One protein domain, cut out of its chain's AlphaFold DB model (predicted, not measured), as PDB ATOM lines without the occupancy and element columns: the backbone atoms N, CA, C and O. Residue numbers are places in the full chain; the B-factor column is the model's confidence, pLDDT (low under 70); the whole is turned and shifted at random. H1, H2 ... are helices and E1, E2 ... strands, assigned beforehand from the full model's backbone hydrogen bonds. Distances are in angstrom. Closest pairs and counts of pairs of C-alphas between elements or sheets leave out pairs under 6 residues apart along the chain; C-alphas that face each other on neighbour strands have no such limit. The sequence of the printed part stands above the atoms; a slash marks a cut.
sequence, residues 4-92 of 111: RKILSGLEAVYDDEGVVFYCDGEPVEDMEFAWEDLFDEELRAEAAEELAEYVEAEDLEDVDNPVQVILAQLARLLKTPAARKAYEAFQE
ATOM      1  N   ARG A   4     148.890 142.605 134.009       93.00
ATOM      2  CA  ARG A   4     148.271 141.278 134.024       93.00
ATOM      3  C   ARG A   4     147.123 141.225 135.021       93.00
ATOM      4  O   ARG A   4     147.314 141.487 136.198       93.00
ATOM      5  N   LYS A   5     145.951 140.800 134.551       93.75
ATOM      6  CA  LYS A   5     144.807 140.511 135.420       93.75
ATOM      7  C   LYS A   5     145.061 139.223 136.215       93.75
ATOM      8  O   LYS A   5     145.403 138.202 135.608       93.75
ATOM      9  N   ILE A   6     144.894 139.285 137.535       92.19
ATOM     10  CA  ILE A   6     145.044 138.154 138.460       92.19
ATOM     11  C   ILE A   6     143.660 137.585 138.781       92.19
ATOM     12  O   ILE A   6     143.373 136.436 138.434       92.19
ATOM     13  N   LEU A   7     142.790 138.436 139.328       92.06
ATOM     14  CA  LEU A   7     141.372 138.200 139.604       92.06
ATOM     15  C   LEU A   7     140.548 139.389 139.090       92.06
ATOM     16  O   LEU A   7     141.091 140.312 138.483       92.06
ATOM     17  N   SER A   8     139.224 139.343 139.243       89.75
ATOM     18  CA  SER A   8     138.436 140.585 139.207       89.75
ATOM     19  C   SER A   8     138.830 141.446 140.420       89.75
ATOM     20  O   SER A   8     139.335 140.899 141.395       89.75
ATOM     21  N   GLY A   9     138.820 142.769 140.270       88.19
ATOM     22  CA  GLY A   9     139.448 143.696 141.224       88.19
ATOM     23  C   GLY A   9     140.987 143.729 141.194       88.19
ATOM     24  O   GLY A   9     141.563 144.809 141.171       88.19
ATOM     25  N   LEU A  10     141.678 142.584 141.088       93.94
ATOM     26  CA  LEU A  10     143.142 142.500 141.255       93.94
ATOM     27  C   LEU A  10     143.949 142.430 139.943       93.94
ATOM     28  O   LEU A  10     143.841 141.479 139.151       93.94
ATOM     29  N   GLU A  11     144.871 143.374 139.758       95.69
ATOM     30  CA  GLU A  11     145.838 143.408 138.657       95.69
ATOM     31  C   GLU A  11     147.287 143.578 139.142       95.69
ATOM     32  O   GLU A  11     147.558 144.215 140.151       95.69
ATOM     33  N   ALA A  12     148.235 143.006 138.398       94.81
ATOM     34  CA  ALA A  12     149.668 143.175 138.613       94.81
ATOM     35  C   ALA A  12     150.264 144.022 137.486       94.81
ATOM     36  O   ALA A  12     150.061 143.731 136.298       94.81
ATOM     37  N   VAL A  13     151.028 145.043 137.851       94.94
ATOM     38  CA  VAL A  13     151.817 145.885 136.950       94.94
ATOM     39  C   VAL A  13     153.282 145.622 137.249       94.94
ATOM     40  O   VAL A  13     153.674 145.602 138.406       94.94
ATOM     41  N   TYR A  14     154.081 145.370 136.220       94.56
ATOM     42  CA  TYR A  14     155.465 144.954 136.422       94.56
ATOM     43  C   TYR A  14     156.383 145.443 135.312       94.56
ATOM     44  O   TYR A  14     155.944 145.692 134.183       94.56
ATOM     45  N   ASP A  15     157.662 145.544 135.635       92.62
ATOM     46  CA  ASP A  15     158.771 145.833 134.732       92.62
ATOM     47  C   ASP A  15     160.003 145.016 135.142       92.62
ATOM     48  O   ASP A  15     159.853 143.926 135.688       92.62
ATOM     49  N   ASP A  16     161.201 145.447 134.762       89.38
ATOM     50  CA  ASP A  16     162.440 144.768 135.117       89.38
ATOM     51  C   ASP A  16     162.931 145.051 136.542       89.38
ATOM     52  O   ASP A  16     163.815 144.328 136.987       89.38
ATOM     53  N   GLU A  17     162.348 146.016 137.257       87.81
ATOM     54  CA  GLU A  17     162.685 146.313 138.655       87.81
ATOM     55  C   GLU A  17     161.827 145.474 139.612       87.81
ATOM     56  O   GLU A  17     162.348 144.891 140.559       87.81
ATOM     57  N   GLY A  18     160.528 145.326 139.332       91.69
ATOM     58  CA  GLY A  18     159.662 144.552 140.220       91.69
ATOM     59  C   GLY A  18     158.204 144.448 139.795       91.69
ATOM     60  O   GLY A  18     157.843 144.575 138.616       91.69
ATOM     61  N   VAL A  19     157.356 144.173 140.786       94.56
ATOM     62  CA  VAL A  19     155.914 143.969 140.641       94.56
ATOM     63  C   VAL A  19     155.161 144.802 141.674       94.56
ATOM     64  O   VAL A  19     155.437 144.734 142.866       94.56
ATOM     65  N   VAL A  20     154.154 145.538 141.205       95.06
ATOM     66  CA  VAL A  20     153.208 146.298 142.028       95.06
ATOM     67  C   VAL A  20     151.798 145.789 141.760       95.06
ATOM     68  O   VAL A  20     151.387 145.615 140.604       95.06
ATOM     69  N   PHE A  21     151.034 145.569 142.824       95.25
ATOM     70  CA  PHE A  21     149.647 145.121 142.737       95.25
ATOM     71  C   PHE A  21     148.676 146.289 142.866       95.25
ATOM     72  O   PHE A  21     148.927 147.255 143.581       95.25
ATOM     73  N   TYR A  22     147.558 146.199 142.154       94.62
ATOM     74  CA  TYR A  22     146.471 147.163 142.220       94.62
ATOM     75  C   TYR A  22     145.158 146.428 142.469       94.62
ATOM     76  O   TYR A  22     144.867 145.453 141.770       94.62
ATOM     77  N   CYS A  23     144.366 146.929 143.413       92.94
ATOM     78  CA  CYS A  23     142.987 146.517 143.640       92.94
ATOM     79  C   CYS A  23     142.063 147.653 143.193       92.94
ATOM     80  O   CYS A  23     142.240 148.798 143.600       92.94
ATOM     81  N   ASP A  24     141.147 147.371 142.270       89.88
ATOM     82  CA  ASP A  24     140.153 148.325 141.755       89.88
ATOM     83  C   ASP A  24     140.746 149.621 141.181       89.88
ATOM     84  O   ASP A  24     140.119 150.681 141.124       89.88
ATOM     85  N   GLY A  25     141.973 149.511 140.668       89.62
ATOM     86  CA  GLY A  25     142.724 150.616 140.079       89.62
ATOM     87  C   GLY A  25     143.521 151.451 141.083       89.62
ATOM     88  O   GLY A  25     144.223 152.370 140.653       89.62
ATOM     89  N   GLU A  26     143.476 151.119 142.373       91.25
ATOM     90  CA  GLU A  26     144.306 151.718 143.419       91.25
ATOM     91  C   GLU A  26     145.486 150.794 143.757       91.25
ATOM     92  O   GLU A  26     145.307 149.577 143.809       91.25
ATOM     93  N   PRO A  27     146.714 151.325 143.919       92.44
ATOM     94  CA  PRO A  27     147.857 150.502 144.294       92.44
ATOM     95  C   PRO A  27     147.641 149.937 145.699       92.44
ATOM     96  O   PRO A  27     147.216 150.661 146.599       92.44
ATOM     97  N   VAL A  28     147.951 148.658 145.884       91.75
ATOM     98  CA  VAL A  28     147.939 148.041 147.208       91.75
ATOM     99  C   VAL A  28     149.167 148.551 147.960       91.75
ATOM    100  O   VAL A  28     150.302 148.274 147.570       91.75
ATOM    101  N   GLU A  29     148.935 149.368 148.988       83.12
ATOM    102  CA  GLU A  29     150.004 149.913 149.828       83.12
ATOM    103  C   GLU A  29     150.785 148.765 150.492       83.12
ATOM    104  O   GLU A  29     150.207 147.736 150.830       83.12
ATOM    105  N   ASP A  30     152.104 148.930 150.628       80.12
ATOM    106  CA  ASP A  30     153.037 147.938 151.191       80.12
ATOM    107  C   ASP A  30     153.207 146.622 150.392       80.12
ATOM    108  O   ASP A  30     153.905 145.720 150.844       80.12
ATOM    109  N   MET A  31     152.655 146.529 149.172       83.94
ATOM    110  CA  MET A  31     152.773 145.359 148.277       83.94
ATOM    111  C   MET A  31     153.609 145.656 147.020       83.94
ATOM    112  O   MET A  31     153.191 145.392 145.886       83.94
ATOM    113  N   GLU A  32     154.792 146.236 147.223       86.00
ATOM    114  CA  GLU A  32     155.831 146.365 146.197       86.00
ATOM    115  C   GLU A  32     156.854 145.249 146.400       86.00
ATOM    116  O   GLU A  32     157.485 145.170 147.451       86.00
ATOM    117  N   PHE A  33     156.991 144.381 145.400       90.31
ATOM    118  CA  PHE A  33     157.876 143.222 145.466       90.31
ATOM    119  C   PHE A  33     158.978 143.333 144.426       90.31
ATOM    120  O   PHE A  33     158.708 143.620 143.250       90.31
ATOM    121  N   ALA A  34     160.203 143.015 144.832       92.38
ATOM    122  CA  ALA A  34     161.240 142.667 143.883       92.38
ATOM    123  C   ALA A  34     160.931 141.286 143.279       92.38
ATOM    124  O   ALA A  34     160.155 140.481 143.804       92.38
ATOM    125  N   TRP A  35     161.523 140.990 142.121       93.31
ATOM    126  CA  TRP A  35     161.324 139.681 141.493       93.31
ATOM    127  C   TRP A  35     161.876 138.533 142.345       93.31
ATOM    128  O   TRP A  35     161.299 137.447 142.315       93.31
ATOM    129  N   GLU A  36     162.944 138.791 143.106       90.38
ATOM    130  CA  GLU A  36     163.568 137.846 144.041       90.38
ATOM    131  C   GLU A  36     162.599 137.353 145.118       90.38
ATOM    132  O   GLU A  36     162.466 136.142 145.303       90.38
ATOM    133  N   ASP A  37     161.815 138.261 145.705       91.56
ATOM    134  CA  ASP A  37     160.811 137.930 146.718       91.56
ATOM    135  C   ASP A  37     159.767 136.950 146.170       91.56
ATOM    136  O   ASP A  37     159.303 136.045 146.855       91.56
ATOM    137  N   LEU A  38     159.399 137.097 144.893       92.56
ATOM    138  CA  LEU A  38     158.417 136.226 144.250       92.56
ATOM    139  C   LEU A  38     159.006 134.879 143.797       92.56
ATOM    140  O   LEU A  38     158.231 133.961 143.488       92.56
ATOM    141  N   PHE A  39     160.333 134.736 143.711       91.75
ATOM    142  CA  PHE A  39     160.971 133.436 143.473       91.75
ATOM    143  C   PHE A  39     160.941 132.557 144.721       91.75
ATOM    144  O   PHE A  39     160.796 131.340 144.574       91.75
ATOM    145  N   ASP A  40     160.999 133.161 145.908       93.25
ATOM    146  CA  ASP A  40     160.791 132.465 147.172       93.25
ATOM    147  C   ASP A  40     159.345 131.943 147.264       93.25
ATOM    148  O   ASP A  40     158.362 132.657 147.048       93.25
ATOM    149  N   GLU A  41     159.197 130.642 147.515       93.56
ATOM    150  CA  GLU A  41     157.877 130.015 147.530       93.56
ATOM    151  C   GLU A  41     157.048 130.386 148.762       93.56
ATOM    152  O   GLU A  41     155.819 130.412 148.649       93.56
ATOM    153  N   GLU A  42     157.698 130.657 149.896       94.31
ATOM    154  CA  GLU A  42     157.070 131.057 151.157       94.31
ATOM    155  C   GLU A  42     156.570 132.497 151.042       94.31
ATOM    156  O   GLU A  42     155.366 132.723 151.162       94.31
ATOM    157  N   LEU A  43     157.435 133.435 150.641       93.88
ATOM    158  CA  LEU A  43     157.043 134.837 150.438       93.88
ATOM    159  C   LEU A  43     155.959 134.984 149.368       93.88
ATOM    160  O   LEU A  43     155.000 135.737 149.532       93.88
ATOM    161  N   ARG A  44     156.042 134.219 148.274       94.81
ATOM    162  CA  ARG A  44     154.994 134.214 147.244       94.81
ATOM    163  C   ARG A  44     153.660 133.672 147.769       94.81
ATOM    164  O   ARG A  44     152.607 134.096 147.283       94.81
ATOM    165  N   ALA A  45     153.679 132.701 148.682       95.31
ATOM    166  CA  ALA A  45     152.466 132.186 149.308       95.31
ATOM    167  C   ALA A  45     151.859 133.221 150.263       95.31
ATOM    168  O   ALA A  45     150.664 133.488 150.151       95.31
ATOM    169  N   GLU A  46     152.678 133.861 151.099       94.50
ATOM    170  CA  GLU A  46     152.260 134.955 151.985       94.50
ATOM    171  C   GLU A  46     151.663 136.122 151.191       94.50
ATOM    172  O   GLU A  46     150.550 136.560 151.470       94.50
ATOM    173  N   ALA A  47     152.325 136.547 150.112       93.44
ATOM    174  CA  ALA A  47     151.802 137.578 149.219       93.44
ATOM    175  C   ALA A  47     150.435 137.192 148.629       93.44
ATOM    176  O   ALA A  47     149.559 138.038 148.472       93.44
ATOM    177  N   ALA A  48     150.220 135.917 148.294       95.06
ATOM    178  CA  ALA A  48     148.931 135.457 147.785       95.06
ATOM    179  C   ALA A  48     147.827 135.452 148.854       95.06
ATOM    180  O   ALA A  48     146.666 135.678 148.506       95.06
ATOM    181  N   GLU A  49     148.171 135.167 150.112       95.00
ATOM    182  CA  GLU A  49     147.251 135.240 151.250       95.00
ATOM    183  C   GLU A  49     146.841 136.684 151.516       95.00
ATOM    184  O   GLU A  49     145.652 136.991 151.468       95.00
ATOM    185  N   GLU A  50     147.815 137.578 151.660       93.56
ATOM    186  CA  GLU A  50     147.569 138.994 151.914       93.56
ATOM    187  C   GLU A  50     146.775 139.647 150.777       93.56
ATOM    188  O   GLU A  50     145.750 140.280 151.016       93.56
ATOM    189  N   LEU A  51     147.160 139.430 149.512       93.25
ATOM    190  CA  LEU A  51     146.424 139.976 148.364       93.25
ATOM    191  C   LEU A  51     144.968 139.506 148.321       93.25
ATOM    192  O   LEU A  51     144.115 140.250 147.844       93.25
ATOM    193  N   ALA A  52     144.664 138.298 148.803       93.38
ATOM    194  CA  ALA A  52     143.288 137.818 148.871       93.38
ATOM    195  C   ALA A  52     142.442 138.605 149.884       93.38
ATOM    196  O   ALA A  52     141.228 138.677 149.702       93.38
ATOM    197  N   GLU A  53     143.055 139.199 150.913       91.94
ATOM    198  CA  GLU A  53     142.361 140.033 151.902       91.94
ATOM    199  C   GLU A  53     141.966 141.409 151.349       91.94
ATOM    200  O   GLU A  53     140.978 141.988 151.802       91.94
ATOM    201  N   TYR A  54     142.697 141.916 150.349       90.75
ATOM    202  CA  TYR A  54     142.390 143.194 149.697       90.75
ATOM    203  C   TYR A  54     141.262 143.097 148.666       90.75
ATOM    204  O   TYR A  54     140.620 144.105 148.382       90.75
ATOM    205  N   VAL A  55     141.017 141.912 148.097       90.75
ATOM    206  CA  VAL A  55     139.988 141.733 147.065       90.75
ATOM    207  C   VAL A  55     138.599 141.734 147.698       90.75
ATOM    208  O   VAL A  55     138.326 140.984 148.639       90.75
ATOM    209  N   GLU A  56     137.692 142.550 147.158       90.12
ATOM    210  CA  GLU A  56     136.324 142.623 147.660       90.12
ATOM    211  C   GLU A  56     135.582 141.289 147.492       90.12
ATOM    212  O   GLU A  56     135.771 140.539 146.534       90.12
ATOM    213  N   ALA A  57     134.677 140.992 148.427       87.12
ATOM    214  CA  ALA A  57     133.930 139.736 148.412       87.12
ATOM    215  C   ALA A  57     133.107 139.539 147.123       87.12
ATOM    216  O   ALA A  57     132.901 138.396 146.717       87.12
ATOM    217  N   GLU A  58     132.659 140.627 146.483       88.44
ATOM    218  CA  GLU A  58     131.938 140.582 145.201       88.44
ATOM    219  C   GLU A  58     132.810 140.067 144.044       88.44
ATOM    220  O   GLU A  58     132.349 139.297 143.202       88.44
ATOM    221  N   ASP A  59     134.106 140.377 144.049       88.25
ATOM    222  CA  ASP A  59     135.058 139.872 143.058       88.25
ATOM    223  C   ASP A  59     135.458 138.407 143.288       88.25
ATOM    224  O   ASP A  59     136.041 137.766 142.402       88.25
ATOM    225  N   LEU A  60     135.123 137.862 144.462       89.38
ATOM    226  CA  LEU A  60     135.416 136.492 144.880       89.38
ATOM    227  C   LEU A  60     134.203 135.553 144.827       89.38
ATOM    228  O   LEU A  60     134.368 134.364 145.097       89.38
ATOM    229  N   GLU A  61     133.005 136.032 144.464       87.38
ATOM    230  CA  GLU A  61     131.756 135.247 144.534       87.38
ATOM    231  C   GLU A  61     131.824 133.902 143.786       87.38
ATOM    232  O   GLU A  61     131.242 132.913 144.233       87.38
ATOM    233  N   ASP A  62     132.571 133.849 142.679       88.38
ATOM    234  CA  ASP A  62     132.750 132.658 141.839       88.38
ATOM    235  C   ASP A  62     134.097 131.935 142.073       88.38
ATOM    236  O   ASP A  62     134.502 131.078 141.279       88.38
ATOM    237  N   VAL A  63     134.834 132.292 143.130       90.31
ATOM    238  CA  VAL A  63     136.194 131.805 143.391       90.31
ATOM    239  C   VAL A  63     136.232 130.956 144.664       90.31
ATOM    240  O   VAL A  63     136.298 131.469 145.773       90.31
ATOM    241  N   ASP A  64     136.272 129.626 144.504       89.19
ATOM    242  CA  ASP A  64     136.294 128.674 145.632       89.19
ATOM    243  C   ASP A  64     137.517 128.831 146.559       89.19
ATOM    244  O   ASP A  64     137.434 128.579 147.762       89.19
ATOM    245  N   ASN A  65     138.678 129.184 146.000       93.88
ATOM    246  CA  ASN A  65     139.919 129.383 146.750       93.88
ATOM    247  C   ASN A  65     140.733 130.536 146.129       93.88
ATOM    248  O   ASN A  65     141.532 130.289 145.217       93.88
ATOM    249  N   PRO A  66     140.522 131.784 146.585       93.94
ATOM    250  CA  PRO A  66     141.161 132.962 146.001       93.94
ATOM    251  C   PRO A  66     142.680 132.922 146.119       93.94
ATOM    252  O   PRO A  66     143.363 133.140 145.120       93.94
ATOM    253  N   VAL A  67     143.201 132.520 147.281       95.56
ATOM    254  CA  VAL A  67     144.642 132.399 147.543       95.56
ATOM    255  C   VAL A  67     145.308 131.492 146.513       95.56
ATOM    256  O   VAL A  67     146.287 131.878 145.881       95.56
ATOM    257  N   GLN A  68     144.749 130.303 146.255       95.62
ATOM    258  CA  GLN A  68     145.343 129.392 145.274       95.62
ATOM    259  C   GLN A  68     145.278 129.915 143.839       95.62
ATOM    260  O   GLN A  68     146.179 129.658 143.036       95.62
ATOM    261  N   VAL A  69     144.227 130.659 143.491       94.94
ATOM    262  CA  VAL A  69     144.146 131.291 142.172       94.94
ATOM    263  C   VAL A  69     145.200 132.388 142.039       94.94
ATOM    264  O   VAL A  69     145.896 132.420 141.020       94.94
ATOM    265  N   ILE A  70     145.362 133.236 143.057       95.44
ATOM    266  CA  ILE A  70     146.380 134.293 143.092       95.44
ATOM    267  C   ILE A  70     147.773 133.670 143.002       95.44
ATOM    268  O   ILE A  70     148.514 133.991 142.073       95.44
ATOM    269  N   LEU A  71     148.087 132.691 143.852       96.12
ATOM    270  CA  LEU A  71     149.366 131.979 143.860       96.12
ATOM    271  C   LEU A  71     149.704 131.382 142.485       96.12
ATOM    272  O   LEU A  71     150.816 131.537 141.972       96.12
ATOM    273  N   ALA A  72     148.726 130.757 141.823       95.50
ATOM    274  CA  ALA A  72     148.908 130.216 140.479       95.50
ATOM    275  C   ALA A  72     149.179 131.304 139.424       95.50
ATOM    276  O   ALA A  72     149.868 131.043 138.431       95.50
ATOM    277  N   GLN A  73     148.638 132.512 139.590       95.44
ATOM    278  CA  GLN A  73     148.922 133.640 138.701       95.44
ATOM    279  C   GLN A  73     150.278 134.282 138.996       95.44
ATOM    280  O   GLN A  73     150.985 134.593 138.035       95.44
ATOM    281  N   LEU A  74     150.684 134.391 140.264       94.88
ATOM    282  CA  LEU A  74     152.035 134.811 140.651       94.88
ATOM    283  C   LEU A  74     153.080 133.875 140.033       94.88
ATOM    284  O   LEU A  74     153.958 134.317 139.295       94.88
ATOM    285  N   ALA A  75     152.890 132.559 140.144       94.75
ATOM    286  CA  ALA A  75     153.755 131.572 139.489       94.75
ATOM    287  C   ALA A  75     153.784 131.695 137.947       94.75
ATOM    288  O   ALA A  75     154.723 131.248 137.281       94.75
ATOM    289  N   ARG A  76     152.754 132.290 137.328       94.44
ATOM    290  CA  ARG A  76     152.747 132.596 135.887       94.44
ATOM    291  C   ARG A  76     153.427 133.924 135.556       94.44
ATOM    292  O   ARG A  76     153.848 134.067 134.405       94.44
ATOM    293  N   LEU A  77     153.515 134.876 136.487       93.62
ATOM    294  CA  LEU A  77     154.312 136.099 136.327       93.62
ATOM    295  C   LEU A  77     155.802 135.767 136.247       93.62
ATOM    296  O   LEU A  77     156.484 136.287 135.369       93.62
ATOM    297  N   LEU A  78     156.263 134.783 137.021       93.31
ATOM    298  CA  LEU A  78     157.653 134.307 136.988       93.31
ATOM    299  C   LEU A  78     158.084 133.707 135.639       93.31
ATOM    300  O   LEU A  78     159.263 133.532 135.356       93.31
ATOM    301  N   LYS A  79     157.129 133.387 134.758       93.00
ATOM    302  CA  LYS A  79     157.416 132.873 133.408       93.00
ATOM    303  C   LYS A  79     157.608 133.985 132.376       93.00
ATOM    304  O   LYS A  79     157.845 133.674 131.206       93.00
ATOM    305  N   THR A  80     157.449 135.246 132.771       93.56
ATOM    306  CA  THR A  80     157.598 136.402 131.882       93.56
ATOM    307  C   THR A  80     159.074 136.705 131.596       93.56
ATOM    308  O   THR A  80     159.943 136.306 132.368       93.56
ATOM    309  N   PRO A  81     159.390 137.407 130.490       92.62
ATOM    310  CA  PRO A  81     160.766 137.809 130.196       92.62
ATOM    311  C   PRO A  81     161.386 138.727 131.257       92.62
ATOM    312  O   PRO A  81     162.582 138.628 131.489       92.62
ATOM    313  N   ALA A  82     160.583 139.587 131.895       91.06
ATOM    314  CA  ALA A  82     161.038 140.473 132.966       91.06
ATOM    315  C   ALA A  82     161.545 139.675 134.175       91.06
ATOM    316  O   ALA A  82     162.698 139.825 134.557       91.06
ATOM    317  N   ALA A  83     160.731 138.734 134.665       92.06
ATOM    318  CA  ALA A  83     161.128 137.840 135.747       92.06
ATOM    319  C   ALA A  83     162.385 137.031 135.401       92.06
ATOM    320  O   ALA A  83     163.310 136.954 136.192       92.06
ATOM    321  N   ARG A  84     162.464 136.457 134.192       91.56
ATOM    322  CA  ARG A  84     163.644 135.676 133.780       91.56
ATOM    323  C   ARG A  84     164.925 136.500 133.784       91.56
ATOM    324  O   ARG A  84     165.929 136.027 134.288       91.56
ATOM    325  N   LYS A  85     164.862 137.724 133.256       91.06
ATOM    326  CA  LYS A  85     165.995 138.651 133.263       91.06
ATOM    327  C   LYS A  85     166.429 138.979 134.695       91.06
ATOM    328  O   LYS A  85     167.621 139.003 134.962       91.06
ATOM    329  N   ALA A  86     165.476 139.222 135.597       90.06
ATOM    330  CA  ALA A  86     165.778 139.497 137.000       90.06
ATOM    331  C   ALA A  86     166.397 138.281 137.710       90.06
ATOM    332  O   ALA A  86     167.347 138.437 138.461       90.06
ATOM    333  N   TYR A  87     165.912 137.070 137.418       89.06
ATOM    334  CA  TYR A  87     166.485 135.831 137.948       89.06
ATOM    335  C   TYR A  87     167.924 135.599 137.477       89.06
ATOM    336  O   TYR A  87     168.782 135.262 138.280       89.06
ATOM    337  N   GLU A  88     168.192 135.793 136.182       89.12
ATOM    338  CA  GLU A  88     169.543 135.671 135.615       89.12
ATOM    339  C   GLU A  88     170.497 136.695 136.246       89.12
ATOM    340  O   GLU A  88     171.588 136.327 136.662       89.12
ATOM    341  N   ALA A  89     170.058 137.950 136.395       86.00
ATOM    342  CA  ALA A  89     170.853 138.989 137.046       86.00
ATOM    343  C   ALA A  89     171.145 138.678 138.525       86.00
ATOM    344  O   ALA A  89     172.243 138.951 138.990       86.00
ATOM    345  N   PHE A  90     170.185 138.088 139.243       81.25
ATOM    346  CA  PHE A  90     170.369 137.657 140.630       81.25
ATOM    347  C   PHE A  90     171.389 136.512 140.749       81.25
ATOM    348  O   PHE A  90     172.239 136.538 141.629       81.25
ATOM    349  N   GLN A  91     171.350 135.535 139.835       80.81
ATOM    350  CA  GLN A  91     172.307 134.421 139.828       80.81
ATOM    351  C   GLN A  91     173.730 134.846 139.453       80.81
ATOM    352  O   GLN A  91     174.682 134.325 140.025       80.81
ATOM    353  N   GLU A  92     173.886 135.774 138.505       75.06
ATOM    354  CA  GLU A  92     175.208 136.287 138.110       75.06
ATOM    355  C   GLU A  92     175.911 137.033 139.261       75.06
ATOM    356  O   GLU A  92     177.133 136.966 139.356       75.06
TER     357      GLU A  92
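What this domain is: This is residues 4 to 92 of the 111 residues of an uncharacterized protein of Candidatus Dadabacteria bacterium (UniProt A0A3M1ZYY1). A small, twisted sheet of three strands has its helices gathered on one side, with H2 over one face along the strands and H4 crossing H2 at a steep tilt. Tiny H3 lies at one end of the long axis and H5 runs out to the other, with short H1 joining E3 to H2. The printed part has 89 residues, with named elements in the order E1 E2 E3 H1 H2 H3 H4 H5; the sheet's order is E1 - E2 - E3, antiparallel, and the class is mixed, helices and strands. It is compact, with a radius of gyration of the C-alphas of 12.7 A, yet elongated, spanning 44 by 23 by 20 A.

How they stand to each other: Residues 4 to 5 pair, antiparallel, with residues 11 to 12 of E1, residues 10 to 14. E1, E2 (residues 18 to 23) and E3 (residues 26 to 34) form a meander, each strand the antiparallel neighbour of the one before. In the hairpin E1 and E2, N 13 and O 20 are 2.8 A apart, within hydrogen-bond range; in the hairpin E2 and E3, N 19 and O 33 are 2.9 A apart, also within range. E3 bends by 79 degrees at residue 30. H1, residues 35 to 39, only grazes the sheet. H2, residues 41 to 54, is on the sheet at a height of 9.8 A, over E2, at 9 degrees to it on the local plane, along the strands: two layers, a helix on one face of a sheet. H3, residues 57 to 60, is not on the sheet. H4, residues 66 to 77, touches H2 at a steep tilt of 54 degrees, opposite ways, the closest C-alphas being those of Ala 48 and Leu 71, 5.3 A. H5, residues 81 to 92, touches H1, the closest C-alphas being those of Trp 35 and Ala 83, 6.0 A. H2 and H5 are apart. Every O i to N i+4 pair is within hydrogen-bond range in H1, H4 and H5; in H2 9 of 10 are, and H3 is too short for such a pair.

Where its parts are: E1 begins at C-alpha 10 (143.142, 142.500, 141.255). E1, E2 and E3 measure 13.5, 17.1 and 19.2 A from first to last C-alpha. H2 measures 20.5 A, H4 16.6 A and H5 16.5 A; H1 and H3 are short, 6.6 and 5.0 A. H5 ends at C-alpha 92 (175.208, 136.287, 138.110).

The domain as a whole: The two C-alphas farthest apart are those of Glu 58 and Glu 92, 44.1 A. The printed part has no cut, and its links between named elements are tight. The mean pLDDT of the printed part is 91.5, and no printed residue is under 70.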